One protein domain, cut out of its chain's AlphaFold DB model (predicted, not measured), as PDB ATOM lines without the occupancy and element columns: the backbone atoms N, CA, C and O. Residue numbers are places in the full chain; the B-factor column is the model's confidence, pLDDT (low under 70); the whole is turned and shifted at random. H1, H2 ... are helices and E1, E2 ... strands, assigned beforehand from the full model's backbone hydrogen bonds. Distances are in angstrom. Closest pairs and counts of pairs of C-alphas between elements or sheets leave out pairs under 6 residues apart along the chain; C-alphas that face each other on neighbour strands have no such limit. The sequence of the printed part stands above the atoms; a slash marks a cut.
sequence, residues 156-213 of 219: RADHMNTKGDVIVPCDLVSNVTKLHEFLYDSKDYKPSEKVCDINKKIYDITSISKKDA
ATOM      1  N   ARG A 156      26.722 119.838  24.187       94.56
ATOM      2  CA  ARG A 156      28.059 120.409  24.322       94.56
ATOM      3  C   ARG A 156      28.416 120.568  25.796       94.56
ATOM      4  O   ARG A 156      27.680 121.191  26.552       94.56
ATOM      5  N   ALA A 157      29.548 120.005  26.193       92.81
ATOM      6  CA  ALA A 157      30.203 120.298  27.456       92.81
ATOM      7  C   ALA A 157      30.696 121.749  27.459       92.81
ATOM      8  O   ALA A 157      31.284 122.210  26.476       92.81
ATOM      9  N   ASP A 158      30.454 122.444  28.559       93.12
ATOM     10  CA  ASP A 158      30.839 123.835  28.750       93.12
ATOM     11  C   ASP A 158      31.145 124.117  30.227       93.12
ATOM     12  O   ASP A 158      30.737 123.355  31.105       93.12
ATOM     13  N   HIS A 159      31.850 125.212  30.503       93.44
ATOM     14  CA  HIS A 159      32.129 125.668  31.862       93.44
ATOM     15  C   HIS A 159      31.480 127.027  32.112       93.44
ATOM     16  O   HIS A 159      31.759 128.008  31.425       93.44
ATOM     17  N   MET A 160      30.645 127.106  33.144       89.94
ATOM     18  CA  MET A 160      29.957 128.332  33.531       89.94
ATOM     19  C   MET A 160      30.432 128.821  34.894       89.94
ATOM     20  O   MET A 160      30.274 128.115  35.886       89.94
ATOM     21  N   ASN A 161      30.862 130.082  34.983       89.38
ATOM     22  CA  ASN A 161      31.386 130.686  36.220       89.38
ATOM     23  C   ASN A 161      30.509 130.457  37.468       89.38
ATOM     24  O   ASN A 161      31.029 130.312  38.567       89.38
ATOM     25  N   THR A 162      29.179 130.434  37.315       89.56
ATOM     26  CA  THR A 162      28.229 130.241  38.428       89.56
ATOM     27  C   THR A 162      27.645 128.833  38.529       89.56
ATOM     28  O   THR A 162      26.933 128.559  39.492       89.56
ATOM     29  N   LYS A 163      27.896 127.949  37.552       88.75
ATOM     30  CA  LYS A 163      27.296 126.600  37.494       88.75
ATOM     31  C   LYS A 163      28.314 125.460  37.372       88.75
ATOM     32  O   LYS A 163      27.910 124.306  37.436       88.75
ATOM     33  N   GLY A 164      29.604 125.772  37.247       93.31
ATOM     34  CA  GLY A 164      30.667 124.792  37.048       93.31
ATOM     35  C   GLY A 164      30.615 124.142  35.665       93.31
ATOM     36  O   GLY A 164      30.123 124.740  34.705       93.31
ATOM     37  N   ASP A 165      31.136 122.919  35.584       91.56
ATOM     38  CA  ASP A 165      31.108 122.108  34.368       91.56
ATOM     39  C   ASP A 165      29.694 121.571  34.120       91.56
ATOM     40  O   ASP A 165      29.098 120.916  34.977       91.56
ATOM     41  N   VAL A 166      29.156 121.843  32.934       93.06
ATOM     42  CA  VAL A 166      27.793 121.481  32.539       93.06
ATOM     43  C   VAL A 166      27.777 120.816  31.169       93.06
ATOM     44  O   VAL A 166      28.620 121.084  30.316       93.06
ATOM     45  N   ILE A 167      26.770 119.975  30.935       93.81
ATOM     46  CA  ILE A 167      26.425 119.492  29.597       93.81
ATOM     47  C   ILE A 167      25.190 120.260  29.129       93.81
ATOM     48  O   ILE A 167      24.098 120.095  29.670       93.81
ATOM     49  N   VAL A 168      25.369 121.120  28.131       96.12
ATOM     50  CA  VAL A 168      24.300 121.930  27.547       96.12
ATOM     51  C   VAL A 168      23.561 121.101  26.493       96.12
ATOM     52  O   VAL A 168      24.200 120.662  25.533       96.12
ATOM     53  N   PRO A 169      22.235 120.888  26.610       96.62
ATOM     54  CA  PRO A 169      21.437 120.351  25.513       96.62
ATOM     55  C   PRO A 169      21.280 121.449  24.454       96.62
ATOM     56  O   PRO A 169      20.487 122.371  24.617       96.62
ATOM     57  N   CYS A 170      22.060 121.359  23.378       97.31
ATOM     58  CA  CYS A 170      22.186 122.397  22.349       97.31
ATOM     59  C   CYS A 170      20.855 122.774  21.676       97.31
ATOM     60  O   CYS A 170      20.706 123.876  21.157       97.31
ATOM     61  N   ASP A 171      19.902 121.847  21.660       97.12
ATOM     62  CA  ASP A 171      18.513 122.083  21.279       97.12
ATOM     63  C   ASP A 171      17.631 121.140  22.092       97.12
ATOM     64  O   ASP A 171      17.509 119.950  21.786       97.12
ATOM     65  N   LEU A 172      17.066 121.647  23.183       98.00
ATOM     66  CA  LEU A 172      16.247 120.848  24.083       98.00
ATOM     67  C   LEU A 172      14.974 120.344  23.389       98.00
ATOM     68  O   LEU A 172      14.569 119.219  23.655       98.00
ATOM     69  N   VAL A 173      14.387 121.109  22.461       98.12
ATOM     70  CA  VAL A 173      13.174 120.688  21.734       98.12
ATOM     71  C   VAL A 173      13.480 119.450  20.893       98.12
ATOM     72  O   VAL A 173      12.800 118.428  21.017       98.12
ATOM     73  N   SER A 174      14.546 119.488  20.087       97.19
ATOM     74  CA  SER A 174      14.941 118.319  19.293       97.19
ATOM     75  C   SER A 174      15.403 117.152  20.167       97.19
ATOM     76  O   SER A 174      15.143 116.007  19.808       97.19
ATOM     77  N   ASN A 175      16.069 117.413  21.295       97.75
ATOM     78  CA  ASN A 175      16.493 116.366  22.228       97.75
ATOM     79  C   ASN A 175      15.307 115.660  22.895       97.75
ATOM     80  O   ASN A 175      15.309 114.437  22.979       97.75
ATOM     81  N   VAL A 176      14.296 116.407  23.346       98.12
ATOM     82  CA  VAL A 176      13.081 115.837  23.946       98.12
ATOM     83  C   VAL A 176      12.274 115.078  22.894       98.12
ATOM     84  O   VAL A 176      11.817 113.979  23.174       98.12
ATOM     85  N   THR A 177      12.187 115.582  21.660       97.94
ATOM     86  CA  THR A 177      11.532 114.847  20.559       97.94
ATOM     87  C   THR A 177      12.170 113.469  20.348       97.94
ATOM     88  O   THR A 177      11.476 112.460  20.371       97.94
ATOM     89  N   LYS A 178      13.506 113.415  20.250       97.00
ATOM     90  CA  LYS A 178      14.260 112.155  20.128       97.00
ATOM     91  C   LYS A 178      14.108 111.250  21.353       97.00
ATOM     92  O   LYS A 178      14.085 110.035  21.211       97.00
ATOM     93  N   LEU A 179      14.018 111.829  22.553       97.25
ATOM     94  CA  LEU A 179      13.815 111.067  23.785       97.25
ATOM     95  C   LEU A 179      12.451 110.366  23.788       97.25
ATOM     96  O   LEU A 179      12.371 109.206  24.171       97.25
ATOM     97  N   HIS A 180      11.395 111.052  23.348       97.44
ATOM     98  CA  HIS A 180      10.047 110.480  23.256       97.44
ATOM     99  C   HIS A 180       9.917 109.453  22.129       97.44
ATOM    100  O   HIS A 180       9.235 108.448  22.308       97.44
ATOM    101  N   GLU A 181      10.604 109.659  21.004       96.38
ATOM    102  CA  GLU A 181      10.734 108.627  19.969       96.38
ATOM    103  C   GLU A 181      11.442 107.382  20.526       96.38
ATOM    104  O   GLU A 181      10.941 106.276  20.372       96.38
ATOM    105  N   PHE A 182      12.548 107.557  21.256       95.94
ATOM    106  CA  PHE A 182      13.290 106.445  21.856       95.94
ATOM    107  C   PHE A 182      12.483 105.678  22.920       95.94
ATOM    108  O   PHE A 182      12.497 104.452  22.929       95.94
ATOM    109  N   LEU A 183      11.788 106.379  23.823       94.81
ATOM    110  CA  LEU A 183      11.071 105.747  24.939       94.81
ATOM    111  C   LEU A 183       9.698 105.181  24.554       94.81
ATOM    112  O   LEU A 183       9.250 104.220  25.176       94.81
ATOM    113  N   TYR A 184       9.009 105.790  23.581       94.19
ATOM    114  CA  TYR A 184       7.592 105.522  23.308       94.19
ATOM    115  C   TYR A 184       7.274 105.251  21.825       94.19
ATOM    116  O   TYR A 184       6.098 105.150  21.482       94.19
ATOM    117  N   ASP A 185       8.281 105.189  20.940       93.69
ATOM    118  CA  ASP A 185       8.134 105.081  19.470       93.69
ATOM    119  C   ASP A 185       7.222 106.175  18.865       93.69
ATOM    120  O   ASP A 185       6.555 106.006  17.841       93.69
ATOM    121  N   SER A 186       7.171 107.344  19.516       93.50
ATOM    122  CA  SER A 186       6.296 108.456  19.129       93.50
ATOM    123  C   SER A 186       6.983 109.401  18.140       93.50
ATOM    124  O   SER A 186       7.567 110.418  18.516       93.50
ATOM    125  N   LYS A 187       6.907 109.070  16.847       90.00
ATOM    126  CA  LYS A 187       7.582 109.811  15.756       90.00
ATOM    127  C   LYS A 187       7.038 111.218  15.509       90.00
ATOM    128  O   LYS A 187       7.767 112.088  15.043       90.00
ATOM    129  N   ASP A 188       5.774 111.447  15.853       93.00
ATOM    130  CA  ASP A 188       5.091 112.733  15.675       93.00
ATOM    131  C   ASP A 188       4.984 113.530  16.984       93.00
ATOM    132  O   ASP A 188       4.192 114.476  17.086       93.00
ATOM    133  N   TYR A 189       5.764 113.153  18.005       96.56
ATOM    134  CA  TYR A 189       5.758 113.838  19.288       96.56
ATOM    135  C   TYR A 189       6.139 115.317  19.136       96.56
ATOM    136  O   TYR A 189       7.151 115.672  18.528       96.56
ATOM    137  N   LYS A 190       5.332 116.195  19.737       97.00
ATOM    138  CA  LYS A 190       5.582 117.638  19.784       97.00
ATOM    139  C   LYS A 190       5.832 118.051  21.231       97.00
ATOM    140  O   LYS A 190       4.895 117.967  22.028       97.00
ATOM    141  N   PRO A 191       7.045 118.525  21.565       97.50
ATOM    142  CA  PRO A 191       7.325 119.039  22.898       97.50
ATOM    143  C   PRO A 191       6.388 120.183  23.285       97.50
ATOM    144  O   PRO A 191       5.962 120.977  22.442       97.50
ATOM    145  N   SER A 192       6.092 120.281  24.576       97.94
ATOM    146  CA  SER A 192       5.215 121.299  25.140       97.94
ATOM    147  C   SER A 192       5.785 122.715  24.989       97.94
ATOM    148  O   SER A 192       6.992 122.926  24.812       97.94
ATOM    149  N   GLU A 193       4.921 123.725  25.144       98.06
ATOM    150  CA  GLU A 193       5.353 125.129  25.233       98.06
ATOM    151  C   GLU A 193       6.386 125.331  26.346       98.06
ATOM    152  O   GLU A 193       7.344 126.086  26.186       98.06
ATOM    153  N   LYS A 194       6.260 124.578  27.444       97.75
ATOM    154  CA  LYS A 194       7.204 124.623  28.557       97.75
ATOM    155  C   LYS A 194       8.600 124.157  28.145       97.75
ATOM    156  O   LYS A 194       9.573 124.826  28.494       97.75
ATOM    157  N   VAL A 195       8.722 123.065  27.389       98.19
ATOM    158  CA  VAL A 195      10.019 122.621  26.846       98.19
ATOM    159  C   VAL A 195      10.581 123.660  25.879       98.19
ATOM    160  O   VAL A 195      11.769 123.983  25.949       98.19
ATOM    161  N   CYS A 196       9.733 124.249  25.034       98.00
ATOM    162  CA  CYS A 196      10.137 125.321  24.124       98.00
ATOM    163  C   CYS A 196      10.677 126.547  24.879       98.00
ATOM    164  O   CYS A 196      11.687 127.129  24.483       98.00
ATOM    165  N   ASP A 197      10.049 126.928  25.988       98.19
ATOM    166  CA  ASP A 197      10.481 128.060  26.804       98.19
ATOM    167  C   ASP A 197      11.758 127.769  27.594       98.19
ATOM    168  O   ASP A 197      12.609 128.650  27.739       98.19
ATOM    169  N   ILE A 198      11.942 126.536  28.072       97.94
ATOM    170  CA  ILE A 198      13.211 126.112  28.678       97.94
ATOM    171  C   ILE A 198      14.327 126.145  27.628       97.94
ATOM    172  O   ILE A 198      15.409 126.647  27.923       97.94
ATOM    173  N   ASN A 199      14.067 125.689  26.400       98.06
ATOM    174  CA  ASN A 199      15.037 125.757  25.308       98.06
ATOM    175  C   ASN A 199      15.508 127.196  25.038       98.06
ATOM    176  O   ASN A 199      16.711 127.440  24.959       98.06
ATOM    177  N   LYS A 200      14.576 128.160  24.970       98.06
ATOM    178  CA  LYS A 200      14.910 129.588  24.818       98.06
ATOM    179  C   LYS A 200      15.795 130.076  25.967       98.06
ATOM    180  O   LYS A 200      16.848 130.643  25.716       98.06
ATOM    181  N   LYS A 201      15.437 129.762  27.218       97.25
ATOM    182  CA  LYS A 201      16.236 130.140  28.399       97.25
ATOM    183  C   LYS A 201      17.645 129.553  28.372       97.25
ATOM    184  O   LYS A 201      18.592 130.221  28.774       97.25
ATOM    185  N   ILE A 202      17.794 128.306  27.924       96.56
ATOM    186  CA  ILE A 202      19.109 127.674  27.775       96.56
ATOM    187  C   ILE A 202      19.932 128.448  26.748       96.56
ATOM    188  O   ILE A 202      21.073 128.801  27.050       96.56
ATOM    189  N   TYR A 203      19.356 128.774  25.589       97.06
ATOM    190  CA  TYR A 203      20.025 129.593  24.582       97.06
ATOM    191  C   TYR A 203      20.393 130.982  25.124       97.06
ATOM    192  O   TYR A 203      21.535 131.395  24.979       97.06
ATOM    193  N   ASP A 204      19.492 131.668  25.824       97.12
ATOM    194  CA  ASP A 204      19.754 133.006  26.373       97.12
ATOM    195  C   ASP A 204      20.917 133.012  27.381       97.12
ATOM    196  O   ASP A 204      21.685 133.970  27.453       97.12
ATOM    197  N   ILE A 205      21.077 131.931  28.154       94.88
ATOM    198  CA  ILE A 205      22.155 131.796  29.147       94.88
ATOM    199  C   ILE A 205      23.479 131.360  28.503       94.88
ATOM    200  O   ILE A 205      24.544 131.745  28.983       94.88
ATOM    201  N   THR A 206      23.430 130.518  27.471       95.69
ATOM    202  CA  THR A 206      24.615 129.822  26.926       95.69
ATOM    203  C   THR A 206      25.110 130.402  25.602       95.69
ATOM    204  O   THR A 206      26.275 130.241  25.260       95.69
ATOM    205  N   SER A 207      24.227 131.033  24.826       96.00
ATOM    206  CA  SER A 207      24.397 131.305  23.390       96.00
ATOM    207  C   SER A 207      24.749 130.062  22.549       96.00
ATOM    208  O   SER A 207      25.284 130.190  21.448       96.00
ATOM    209  N   ILE A 208      24.453 128.857  23.052       96.69
ATOM    210  CA  ILE A 208      24.706 127.569  22.395       96.69
ATOM    211  C   ILE A 208      23.411 127.079  21.752       96.69
ATOM    212  O   ILE A 208      22.356 127.048  22.380       96.69
ATOM    213  N   SER A 209      23.511 126.657  20.495       96.44
ATOM    214  CA  SER A 209      22.405 126.149  19.683       96.44
ATOM    215  C   SER A 209      22.753 124.803  19.043       96.44
ATOM    216  O   SER A 209      23.885 124.331  19.139       96.44
ATOM    217  N   LYS A 210      21.807 124.187  18.322       95.50
ATOM    218  CA  LYS A 210      21.994 122.876  17.670       95.50
ATOM    219  C   LYS A 210      23.260 122.764  16.814       95.50
ATOM    220  O   LYS A 210      23.885 121.709  16.794       95.50
ATOM    221  N   LYS A 211      23.648 123.835  16.114       96.06
ATOM    222  CA  LYS A 211      24.841 123.857  15.244       96.06
ATOM    223  C   LYS A 211      26.156 123.706  16.020       96.06
ATOM    224  O   LYS A 211      27.173 123.367  15.431       96.06
ATOM    225  N   ASP A 212      26.120 123.983  17.320       96.69
ATOM    226  CA  ASP A 212      27.269 123.955  18.217       96.69
ATOM    227  C   ASP A 212      27.425 122.584  18.903       96.69
ATOM    228  O   ASP A 212      28.317 122.414  19.735       96.69
ATOM    229  N   ALA A 213      26.549 121.621  18.589       96.00
ATOM    230  CA  ALA A 213      26.578 120.283  19.160       96.00
ATOM    231  C   ALA A 213      27.857 119.530  18.769       96.00
ATOM    232  O   ALA A 213      28.273 119.510  17.610       96.00
TER     233      ALA A 213
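Overview. This is residues 156 to 213 of the 219 residues of the protein "Transcriptional attenuator, LytR family" of Lachnospiraceae bacterium C7 (UniProt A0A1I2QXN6). An elongated model, with a two-stranded hairpin, E1 and E2, toward one end and helix H1 running away to the other; helix H2 folds back along one side of this row, with the first part of H1, residues 172 to 176, packed on it and its residues 199 to 206 near the hairpin. After H2 the tail, residues 207 to 213, turns back toward the start of E1, and the first and last printed C-alphas are 5.4 A apart. The printed part has 58 residues, with two named strands and two named helices in the order E1, E2, H1, H2; the two-stranded sheet is antiparallel and the class is mixed, helices and strands. The whole is only just loose, close to compact, with a radius of gyration of the C-alphas of 12.5 A and spans of 38 by 20 by 19 A.

Along the chain. Strand E1 is residues 156 to 160, 12.3 A from first to last C-alpha, and begins with C-alpha 156 at (28.059, 120.409, 24.322). Strand E2 is residues 164 to 169 and measures 15.4 A. Helix H1 is residues 172 to 184, 17.6 A long, and ends with C-alpha 184 at (7.592, 105.522, 23.308). Helix H2, residues 193 to 206, measures 19.9 A and ends with C-alpha 206 at (24.615, 129.822, 26.926).

Arrangement. E1 and E2 form a hairpin, antiparallel at 143 degrees between their directions. The C-alphas of Ala 157 and Ile 167 face each other at 4.4 A; N 158 and O 166 are within hydrogen-bond range at 2.9 A, as are N 168 and O 156 at 2.8 A. The closest C-alphas of E2 and H2 are those of Val 168 and Ile 202, 7.7 A apart. E1 and H2 are apart. H1 touches H2 with its residues 172 to 176 alone, and H2 touches H1 with residues 195 to 199 alone; the closest C-alphas are those of Leu 172 and Asn 199, 5.2 A apart. H1 and H2 run opposite ways at a steep tilt of 47 degrees. The closest C-alphas of E2 and H1 are those of Pro 169 and Asn 175, 7.1 A apart, while E1 and H1 are apart. In H1 and H2 every O i to N i+4 pair is within hydrogen-bond range.

Size, cuts and confidence. The two C-alphas farthest apart are those of Asn 161 and Asp 185, at 38.4 A. The printed part has no cut. The links E1 to E2 and E2 to H1 are tight, the link H1 to H2 is short with 8 residues, and no link is long. The mean pLDDT of the printed part is 95.6, and no printed residue is under 70.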